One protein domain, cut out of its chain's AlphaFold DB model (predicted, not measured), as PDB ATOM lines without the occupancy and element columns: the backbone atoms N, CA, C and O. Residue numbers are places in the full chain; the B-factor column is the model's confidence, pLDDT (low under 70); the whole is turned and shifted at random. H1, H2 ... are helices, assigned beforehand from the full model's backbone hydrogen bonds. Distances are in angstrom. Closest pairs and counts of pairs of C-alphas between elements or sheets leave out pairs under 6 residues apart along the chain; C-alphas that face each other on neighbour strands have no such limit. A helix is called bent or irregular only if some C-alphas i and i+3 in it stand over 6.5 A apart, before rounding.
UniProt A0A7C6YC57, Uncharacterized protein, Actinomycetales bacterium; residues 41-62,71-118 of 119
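This is residues 41 to 62 and 71 to 118 of the 119 residues of an uncharacterized protein of Actinomycetales bacterium (UniProt A0A7C6YC57). Four helices make an up-and-down bundle, each running against the one before it in the chain, and they form a ring in the order H1, H2, H3, H4, with H4 coming back to H1. The long H1 runs along the longest axis of the body; its side facing H2 is well packed, while the ring closes more loosely at H4, where residues 115 to 116 alone meet H1. The printed part has 70 residues with four named helices, H1 H2 H3 H4 along the chain, and no named strand; the class is all helix. The whole is compact, with a radius of gyration of the C-alphas of 11.0 A, and elongated in outline, spanning 35 by 21 by 19 A.

H1, residues 41 to 60, is the longest helix, 28.5 A from first to last C-alpha; C-alpha 41 is at (-26.910, -10.659, -21.028) and C-alpha 60 at (-14.313, 12.771, -31.269). H2, residues 72 to 82, measures 15.3 A. H3, residues 87 to 97, measures 15.4 A. H4, residues 105 to 116, measures 14.4 A and ends with C-alpha 116 at (-25.276, -3.098, -32.667). H4 is irregular: C-alphas 111 and 114 are 7.2 A apart.

H1 touches H2, closest at the C-alphas of Ala 52 and Asp 73, 4.8 A apart; they run opposite ways at a shallow tilt of 31 degrees. H1 also touches H4, with its residues 45 to 49 alone and residues 115 to 116 of H4 alone. Their closest C-alphas are those of Tyr 49 and Ala 116, 7.3 A apart, and the two run opposite ways at a shallow tilt of 19 degrees. H2 and H3 form a helical hairpin at a shallow tilt of 30 degrees, with the C-alphas of Ala 78 and Gly 93 closest at 4.1 A. H3 and H4 form a second helical hairpin, also at a shallow tilt of 30 degrees, closest at the C-alphas of Ala 92 and Ala 111, 5.4 A apart. H2 and H4 are close but not clearly touching, with the C-alphas of Ala 81 and Ile 115 at 7.6 A. H1 and H3 are apart. Every O i to N i+4 pair is within hydrogen-bond range in H2 and H3; in H1 it is 15 of 16 and in H4 6 of 8.

The two C-alphas farthest apart are those of Ser 62 and Ala 85, at 35.8 A. Residues 63 to 70 are cut out, and C-alphas 62 and 71 are 14.6 A apart across the cut. Of the links printed whole, H2 to H3 is tight and H3 to H4 is short. The mean pLDDT of the printed part is 79.6; residue 41, residues 57 to 62 and residues 100 to 105 are under 70.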
ATOM      1  N   ASP A  41     -28.098 -10.752 -20.178       62.62
ATOM      2  CA  ASP A  41     -26.910 -10.659 -21.028       62.62
ATOM      3  C   ASP A  41     -27.043  -9.673 -22.212       62.62
ATOM      4  O   ASP A  41     -26.147  -8.860 -22.427       62.62
ATOM      5  N   ASP A  42     -28.163  -9.682 -22.946       77.56
ATOM      6  CA  ASP A  42     -28.422  -8.752 -24.056       77.56
ATOM      7  C   ASP A  42     -28.613  -7.320 -23.516       77.56
ATOM      8  O   ASP A  42     -28.133  -6.348 -24.093       77.56
ATOM      9  N   SER A  43     -29.272  -7.165 -22.359       82.44
ATOM     10  CA  SER A  43     -29.491  -5.840 -21.762       82.44
ATOM     11  C   SER A  43     -28.198  -5.190 -21.250       82.44
ATOM     12  O   SER A  43     -28.018  -3.982 -21.418       82.44
ATOM     13  N   GLU A  44     -27.287  -5.981 -20.672       82.69
ATOM     14  CA  GLU A  44     -25.959  -5.532 -20.239       82.69
ATOM     15  C   GLU A  44     -25.091  -5.168 -21.452       82.69
ATOM     16  O   GLU A  44     -24.473  -4.102 -21.470       82.69
ATOM     17  N   LEU A  45     -25.118  -6.000 -22.502       86.06
ATOM     18  CA  LEU A  45     -24.416  -5.756 -23.763       86.06
ATOM     19  C   LEU A  45     -24.834  -4.424 -24.399       86.06
ATOM     20  O   LEU A  45     -23.986  -3.624 -24.789       86.06
ATOM     21  N   CYS A  46     -26.134  -4.149 -24.457       87.81
ATOM     22  CA  CYS A  46     -26.650  -2.954 -25.117       87.81
ATOM     23  C   CYS A  46     -26.468  -1.676 -24.306       87.81
ATOM     24  O   CYS A  46     -26.306  -0.595 -24.878       87.81
ATOM     25  N   GLN A  47     -26.440  -1.779 -22.977       88.31
ATOM     26  CA  GLN A  47     -26.029  -0.665 -22.129       88.31
ATOM     27  C   GLN A  47     -24.547  -0.335 -22.318       88.31
ATOM     28  O   GLN A  47     -24.218   0.841 -22.464       88.31
ATOM     29  N   ALA A  48     -23.677  -1.350 -22.373       87.56
ATOM     30  CA  ALA A  48     -22.251  -1.156 -22.628       87.56
ATOM     31  C   ALA A  48     -22.003  -0.556 -24.022       87.56
ATOM     32  O   ALA A  48     -21.245   0.400 -24.148       87.56
ATOM     33  N   TYR A  49     -22.719  -1.032 -25.045       89.31
ATOM     34  CA  TYR A  49     -22.629  -0.496 -26.407       89.31
ATOM     35  C   TYR A  49     -22.987   0.996 -26.470       89.31
ATOM     36  O   TYR A  49     -22.231   1.800 -27.005       89.31
ATOM     37  N   ARG A  50     -24.102   1.407 -25.850       87.56
ATOM     38  CA  ARG A  50     -24.521   2.823 -25.816       87.56
ATOM     39  C   ARG A  50     -23.616   3.716 -24.959       87.56
ATOM     40  O   ARG A  50     -23.678   4.937 -25.093       87.56
ATOM     41  N   ALA A  51     -22.869   3.155 -24.009       85.56
ATOM     42  CA  ALA A  51     -21.860   3.900 -23.257       85.56
ATOM     43  C   ALA A  51     -20.631   4.156 -24.136       85.56
ATOM     44  O   ALA A  51     -20.271   5.313 -24.327       85.56
ATOM     45  N   ALA A  52     -20.111   3.107 -24.782       84.12
ATOM     46  CA  ALA A  52     -18.987   3.194 -25.711       84.12
ATOM     47  C   ALA A  52     -19.247   4.159 -26.882       84.12
ATOM     48  O   ALA A  52     -18.405   4.999 -27.170       84.12
ATOM     49  N   GLU A  53     -20.436   4.122 -27.502       83.38
ATOM     50  CA  GLU A  53     -20.812   5.074 -28.566       83.38
ATOM     51  C   GLU A  53     -20.793   6.535 -28.089       83.38
ATOM     52  O   GLU A  53     -20.347   7.422 -28.810       83.38
ATOM     53  N   ARG A  54     -21.252   6.808 -26.860       79.00
ATOM     54  CA  ARG A  54     -21.275   8.174 -26.310       79.00
ATOM     55  C   ARG A  54     -19.891   8.670 -25.916       79.00
ATOM     56  O   ARG A  54     -19.609   9.847 -26.126       79.00
ATOM     57  N   SER A  55     -19.067   7.802 -25.330       76.19
ATOM     58  CA  SER A  55     -17.660   8.096 -25.039       76.19
ATOM     59  C   SER A  55     -16.933   8.435 -26.343       76.19
ATOM     60  O   SER A  55     -16.366   9.517 -26.459       76.19
ATOM     61  N   TRP A  56     -17.130   7.621 -27.385       71.81
ATOM     62  CA  TRP A  56     -16.597   7.882 -28.719       71.81
ATOM     63  C   TRP A  56     -17.041   9.232 -29.311       71.81
ATOM     64  O   TRP A  56     -16.210  10.003 -29.785       71.81
ATOM     65  N   GLU A  57     -18.342   9.548 -29.293       69.38
ATOM     66  CA  GLU A  57     -18.861  10.830 -29.803       69.38
ATOM     67  C   GLU A  57     -18.342  12.041 -29.012       69.38
ATOM     68  O   GLU A  57     -18.135  13.113 -29.584       69.38
ATOM     69  N   THR A  58     -18.137  11.876 -27.703       65.81
ATOM     70  CA  THR A  58     -17.640  12.938 -26.820       65.81
ATOM     71  C   THR A  58     -16.164  13.214 -27.095       65.81
ATOM     72  O   THR A  58     -15.807  14.373 -27.322       65.81
ATOM     73  N   ASP A  59     -15.340  12.173 -27.200       61.97
ATOM     74  CA  ASP A  59     -13.905  12.302 -27.469       61.97
ATOM     75  C   ASP A  59     -13.637  12.799 -28.892       61.97
ATOM     76  O   ASP A  59     -12.845  13.723 -29.085       61.97
ATOM     77  N   ALA A  60     -14.389  12.301 -29.883       57.56
ATOM     78  CA  ALA A  60     -14.313  12.771 -31.269       57.56
ATOM     79  C   ALA A  60     -14.724  14.247 -31.440       57.56
ATOM     80  O   ALA A  60     -14.401  14.865 -32.457       57.56
ATOM     81  N   SER A  61     -15.454  14.819 -30.474       52.31
ATOM     82  CA  SER A  61     -15.849  16.233 -30.477       52.31
ATOM     83  C   SER A  61     -14.798  17.167 -29.867       52.31
ATOM     84  O   SER A  61     -14.881  18.385 -30.066       52.31
ATOM     85  N   SER A  62     -13.804  16.621 -29.158       50.44
ATOM     86  CA  SER A  62     -12.664  17.374 -28.649       50.44
ATOM     87  C   SER A  62     -11.602  17.474 -29.752       50.44
ATOM     88  O   SER A  62     -11.215  16.497 -30.381       50.44
ATOM     89  N   THR A  71     -10.808   5.149 -22.928       72.06
ATOM     90  CA  THR A  71     -11.053   3.802 -23.482       72.06
ATOM     91  C   THR A  71     -11.817   2.880 -22.526       72.06
ATOM     92  O   THR A  71     -12.182   1.774 -22.926       72.06
ATOM     93  N   GLU A  72     -12.117   3.311 -21.294       80.19
ATOM     94  CA  GLU A  72     -12.759   2.484 -20.260       80.19
ATOM     95  C   GLU A  72     -14.108   1.906 -20.725       80.19
ATOM     96  O   GLU A  72     -14.373   0.713 -20.551       80.19
ATOM     97  N   ASP A  73     -14.953   2.714 -21.372       82.75
ATOM     98  CA  ASP A  73     -16.261   2.257 -21.852       82.75
ATOM     99  C   ASP A  73     -16.141   1.303 -23.056       82.75
ATOM    100  O   ASP A  73     -16.924   0.352 -23.177       82.75
ATOM    101  N   ILE A  74     -15.131   1.494 -23.912       82.00
ATOM    102  CA  ILE A  74     -14.844   0.611 -25.055       82.00
ATOM    103  C   ILE A  74     -14.274  -0.733 -24.571       82.00
ATOM    104  O   ILE A  74     -14.701  -1.799 -25.026       82.00
ATOM    105  N   GLU A  75     -13.370  -0.714 -23.592       84.88
ATOM    106  CA  GLU A  75     -12.831  -1.912 -22.937       84.88
ATOM    107  C   GLU A  75     -13.929  -2.689 -22.203       84.88
ATOM    108  O   GLU A  75     -14.014  -3.922 -22.275       84.88
ATOM    109  N   LYS A  76     -14.837  -1.974 -21.534       88.62
ATOM    110  CA  LYS A  76     -15.998  -2.565 -20.871       88.62
ATOM    111  C   LYS A  76     -16.944  -3.224 -21.872       88.62
ATOM    112  O   LYS A  76     -17.391  -4.345 -21.619       88.62
ATOM    113  N   LEU A  77     -17.204  -2.590 -23.019       88.75
ATOM    114  CA  LEU A  77     -17.950  -3.197 -24.122       88.75
ATOM    115  C   LEU A  77     -17.280  -4.492 -24.603       88.75
ATOM    116  O   LEU A  77     -17.951  -5.522 -24.697       88.75
ATOM    117  N   ALA A  78     -15.966  -4.474 -24.846       88.50
ATOM    118  CA  ALA A  78     -15.215  -5.656 -25.264       88.50
ATOM    119  C   ALA A  78     -15.320  -6.799 -24.236       88.50
ATOM    120  O   ALA A  78     -15.579  -7.950 -24.598       88.50
ATOM    121  N   SER A  79     -15.186  -6.481 -22.946       90.69
ATOM    122  CA  SER A  79     -15.293  -7.433 -21.836       90.69
ATOM    123  C   SER A  79     -16.682  -8.075 -21.737       90.69
ATOM    124  O   SER A  79     -16.804  -9.297 -21.605       90.69
ATOM    125  N   VAL A  80     -17.751  -7.280 -21.861       89.62
ATOM    126  CA  VAL A  80     -19.129  -7.793 -21.863       89.62
ATOM    127  C   VAL A  80     -19.377  -8.661 -23.097       89.62
ATOM    128  O   VAL A  80     -19.842  -9.795 -22.963       89.62
ATOM    129  N   ALA A  81     -18.986  -8.189 -24.283       88.44
ATOM    130  CA  ALA A  81     -19.163  -8.908 -25.540       88.44
ATOM    131  C   ALA A  81     -18.440 -10.268 -25.544       88.44
ATOM    132  O   ALA A  81     -19.037 -11.278 -25.914       88.44
ATOM    133  N   LYS A  82     -17.202 -10.347 -25.034       91.06
ATOM    134  CA  LYS A  82     -16.427 -11.601 -24.923       91.06
ATOM    135  C   LYS A  82     -17.068 -12.666 -24.032       91.06
ATOM    136  O   LYS A  82     -16.740 -13.840 -24.174       91.06
ATOM    137  N   ARG A  83     -17.951 -12.293 -23.102       89.25
ATOM    138  CA  ARG A  83     -18.675 -13.245 -22.237       89.25
ATOM    139  C   ARG A  83     -20.004 -13.696 -22.841       89.25
ATOM    140  O   ARG A  83     -20.653 -14.581 -22.290       89.25
ATOM    141  N   HIS A  84     -20.405 -13.108 -23.965       86.69
ATOM    142  CA  HIS A  84     -21.692 -13.377 -24.579       86.69
ATOM    143  C   HIS A  84     -21.769 -14.796 -25.163       86.69
ATOM    144  O   HIS A  84     -20.795 -15.347 -25.690       86.69
ATOM    145  N   ALA A  85     -22.960 -15.398 -25.094       84.81
ATOM    146  CA  ALA A  85     -23.189 -16.757 -25.586       84.81
ATOM    147  C   ALA A  85     -23.028 -16.856 -27.113       84.81
ATOM    148  O   ALA A  85     -22.576 -17.878 -27.629       84.81
ATOM    149  N   ASP A  86     -23.363 -15.787 -27.835       83.31
ATOM    150  CA  ASP A  86     -23.256 -15.737 -29.292       83.31
ATOM    151  C   ASP A  86     -21.807 -15.571 -29.773       83.31
ATOM    152  O   ASP A  86     -21.112 -14.649 -29.352       83.31
ATOM    153  N   GLU A  87     -21.370 -16.443 -30.685       86.88
ATOM    154  CA  GLU A  87     -20.018 -16.427 -31.260       86.88
ATOM    155  C   GLU A  87     -19.701 -15.121 -31.995       86.88
ATOM    156  O   GLU A  87     -18.591 -14.612 -31.885       86.88
ATOM    157  N   SER A  88     -20.669 -14.549 -32.716       85.31
ATOM    158  CA  SER A  88     -20.465 -13.312 -33.478       85.31
ATOM    159  C   SER A  88     -20.221 -12.112 -32.561       85.31
ATOM    160  O   SER A  88     -19.328 -11.307 -32.816       85.31
ATOM    161  N   VAL A  89     -20.950 -12.044 -31.444       84.69
ATOM    162  CA  VAL A  89     -20.794 -11.009 -30.411       84.69
ATOM    163  C   VAL A  89     -19.485 -11.211 -29.648       84.69
ATOM    164  O   VAL A  89     -18.729 -10.269 -29.427       84.69
ATOM    165  N   ARG A  90     -19.172 -12.457 -29.288       89.44
ATOM    166  CA  ARG A  90     -17.937 -12.801 -28.580       89.44
ATOM    167  C   ARG A  90     -16.692 -12.537 -29.421       89.44
ATOM    168  O   ARG A  90     -15.720 -11.989 -28.901       89.44
ATOM    169  N   SER A  91     -16.739 -12.840 -30.717       87.25
ATOM    170  CA  SER A  91     -15.673 -12.494 -31.659       87.25
ATOM    171  C   SER A  91     -15.550 -10.984 -31.851       87.25
ATOM    172  O   SER A  91     -14.427 -10.488 -31.894       87.25
ATOM    173  N   ALA A  92     -16.665 -10.248 -31.919       87.00
ATOM    174  CA  ALA A  92     -16.655  -8.785 -31.977       87.00
ATOM    175  C   ALA A  92     -15.956  -8.176 -30.752       87.00
ATOM    176  O   ALA A  92     -15.086  -7.323 -30.904       87.00
ATOM    177  N   GLY A  93     -16.238  -8.688 -29.549       86.88
ATOM    178  CA  GLY A  93     -15.520  -8.292 -28.334       86.88
ATOM    179  C   GLY A  93     -14.010  -8.534 -28.416       86.88
ATOM    180  O   GLY A  93     -13.226  -7.734 -27.917       86.88
ATOM    181  N   GLY A  94     -13.581  -9.612 -29.081       86.69
ATOM    182  CA  GLY A  94     -12.169  -9.864 -29.374       86.69
ATOM    183  C   GLY A  94     -11.567  -8.885 -30.385       86.69
ATOM    184  O   GLY A  94     -10.420  -8.486 -30.223       86.69
ATOM    185  N   SER A  95     -12.321  -8.481 -31.408       86.81
ATOM    186  CA  SER A  95     -11.875  -7.484 -32.385       86.81
ATOM    187  C   SER A  95     -11.684  -6.110 -31.749       86.81
ATOM    188  O   SER A  95     -10.649  -5.501 -31.985       86.81
ATOM    189  N   ILE A  96     -12.627  -5.670 -30.907       83.75
ATOM    190  CA  ILE A  96     -12.572  -4.375 -30.206       83.75
ATOM    191  C   ILE A  96     -11.332  -4.288 -29.305       83.75
ATOM    192  O   ILE A  96     -10.624  -3.292 -29.324       83.75
ATOM    193  N   ASP A  97     -11.025  -5.359 -28.572       84.00
ATOM    194  CA  ASP A  97      -9.874  -5.436 -27.660       84.00
ATOM    195  C   ASP A  97      -8.506  -5.395 -28.361       84.00
ATOM    196  O   ASP A  97      -7.495  -5.103 -27.733       84.00
ATOM    197  N   ASN A  98      -8.468  -5.722 -29.655       79.62
ATOM    198  CA  ASN A  98      -7.257  -5.687 -30.474       79.62
ATOM    199  C   ASN A  98      -7.173  -4.431 -31.353       79.62
ATOM    200  O   ASN A  98      -6.249  -4.334 -32.166       79.62
ATOM    201  N   LEU A  99      -8.125  -3.498 -31.236       75.75
ATOM    202  CA  LEU A  99      -8.055  -2.246 -31.979       75.75
ATOM    203  C   LEU A  99      -6.837  -1.439 -31.502       75.75
ATOM    204  O   LEU A  99      -6.578  -1.351 -30.299       75.75
ATOM    205  N   PRO A 100      -6.050  -0.867 -32.428       66.44
ATOM    206  CA  PRO A 100      -4.937  -0.015 -32.050       66.44
ATOM    207  C   PRO A 100      -5.449   1.250 -31.344       66.44
ATOM    208  O   PRO A 100      -6.469   1.811 -31.730       66.44
ATOM    209  N   MET A 101      -4.685   1.752 -30.365       52.41
ATOM    210  CA  MET A 101      -4.975   3.015 -29.652       52.41
ATOM    211  C   MET A 101      -5.137   4.226 -30.588       52.41
ATOM    212  O   MET A 101      -5.762   5.212 -30.219       52.41
ATOM    213  N   VAL A 102      -4.581   4.163 -31.804       54.06
ATOM    214  CA  VAL A 102      -4.838   5.145 -32.867       54.06
ATOM    215  C   VAL A 102      -6.157   4.763 -33.536       54.06
ATOM    216  O   VAL A 102      -6.181   4.094 -34.566       54.06
ATOM    217  N   PHE A 103      -7.250   5.109 -32.874       61.59
ATOM    218  CA  PHE A 103      -8.590   4.660 -33.218       61.59
ATOM    219  C   PHE A 103      -9.094   5.228 -34.564       61.59
ATOM    220  O   PHE A 103      -9.239   6.440 -34.727       61.59
ATOM    221  N   ASP A 104      -9.440   4.346 -35.511       67.94
ATOM    222  CA  ASP A 104     -10.206   4.666 -36.728       67.94
ATOM    223  C   ASP A 104     -11.683   4.268 -36.531       67.94
ATOM    224  O   ASP A 104     -12.000   3.111 -36.235       67.94
ATOM    225  N   TYR A 105     -12.608   5.216 -36.726       68.88
ATOM    226  CA  TYR A 105     -14.051   4.967 -36.610       68.88
ATOM    227  C   TYR A 105     -14.548   3.861 -37.553       68.88
ATOM    228  O   TYR A 105     -15.480   3.126 -37.226       68.88
ATOM    229  N   GLY A 106     -13.945   3.721 -38.734       73.25
ATOM    230  CA  GLY A 106     -14.289   2.678 -39.695       73.25
ATOM    231  C   GLY A 106     -14.005   1.274 -39.156       73.25
ATOM    232  O   GLY A 106     -14.835   0.377 -39.305       73.25
ATOM    233  N   GLU A 107     -12.872   1.087 -38.479       72.25
ATOM    234  CA  GLU A 107     -12.519  -0.203 -37.877       72.25
ATOM    235  C   GLU A 107     -13.376  -0.501 -36.645       72.25
ATOM    236  O   GLU A 107     -13.905  -1.609 -36.516       72.25
ATOM    237  N   TYR A 108     -13.596   0.502 -35.789       76.44
ATOM    238  CA  TYR A 108     -14.473   0.374 -34.627       76.44
ATOM    239  C   TYR A 108     -15.919   0.052 -35.032       76.44
ATOM    240  O   TYR A 108     -16.469  -0.952 -34.577       76.44
ATOM    241  N   SER A 109     -16.513   0.822 -35.952       80.25
ATOM    242  CA  SER A 109     -17.887   0.602 -36.439       80.25
ATOM    243  C   SER A 109     -18.073  -0.785 -37.068       80.25
ATOM    244  O   SER A 109     -19.094  -1.441 -36.850       80.25
ATOM    245  N   SER A 110     -17.063  -1.283 -37.792       82.81
ATOM    246  CA  SER A 110     -17.071  -2.646 -38.326       82.81
ATOM    247  C   SER A 110     -16.996  -3.703 -37.223       82.81
ATOM    248  O   SER A 110     -17.650  -4.741 -37.333       82.81
ATOM    249  N   ALA A 111     -16.200  -3.472 -36.177       83.88
ATOM    250  CA  ALA A 111     -16.045  -4.403 -35.065       83.88
ATOM    251  C   ALA A 111     -17.310  -4.478 -34.198       83.88
ATOM    252  O   ALA A 111     -17.702  -5.570 -33.791       83.88
ATOM    253  N   VAL A 112     -17.987  -3.351 -33.954       86.38
ATOM    254  CA  VAL A 112     -19.207  -3.306 -33.132       86.38
ATOM    255  C   VAL A 112     -20.479  -3.665 -33.892       86.38
ATOM    256  O   VAL A 112     -21.504  -3.893 -33.253       86.38
ATOM    257  N   ALA A 113     -20.449  -3.777 -35.224       84.88
ATOM    258  CA  ALA A 113     -21.637  -4.112 -36.006       84.88
ATOM    259  C   ALA A 113     -22.366  -5.365 -35.468       84.88
ATOM    260  O   ALA A 113     -23.531  -5.249 -35.115       84.88
ATOM    261  N   PRO A 114     -21.744  -6.536 -35.241       84.25
ATOM    262  CA  PRO A 114     -22.462  -7.695 -34.692       84.25
ATOM    263  C   PRO A 114     -23.160  -7.442 -33.339       84.25
ATOM    264  O   PRO A 114     -24.147  -8.109 -33.026       84.25
ATOM    265  N   ILE A 115     -22.664  -6.480 -32.555       85.38
ATOM    266  CA  ILE A 115     -23.233  -6.055 -31.271       85.38
ATOM    267  C   ILE A 115     -24.403  -5.089 -31.494       85.38
ATOM    268  O   ILE A 115     -25.474  -5.287 -30.928       85.38
ATOM    269  N   ALA A 116     -24.244  -4.090 -32.364       85.19
ATOM    270  CA  ALA A 116     -25.276  -3.098 -32.667       85.19
ATOM    271  C   ALA A 116     -26.573  -3.737 -33.194       85.19
ATOM    272  O   ALA A 116     -27.671  -3.310 -32.846       85.19
ATOM    273  N   TRP A 117     -26.463  -4.811 -33.983       81.00
ATOM    274  CA  TRP A 117     -27.618  -5.530 -34.534       81.00
ATOM    275  C   TRP A 117     -28.435  -6.287 -33.472       81.00
ATOM    276  O   TRP A 117     -29.509  -6.801 -33.782       81.00
ATOM    277  N   ARG A 118     -27.938  -6.378 -32.230       76.31
ATOM    278  CA  ARG A 118     -28.608  -7.038 -31.100       76.31
ATOM    279  C   ARG A 118     -29.396  -6.076 -30.192       76.31
ATOM    280  O   ARG A 118     -30.102  -6.590 -29.329       76.31
TER     281      ARG A 118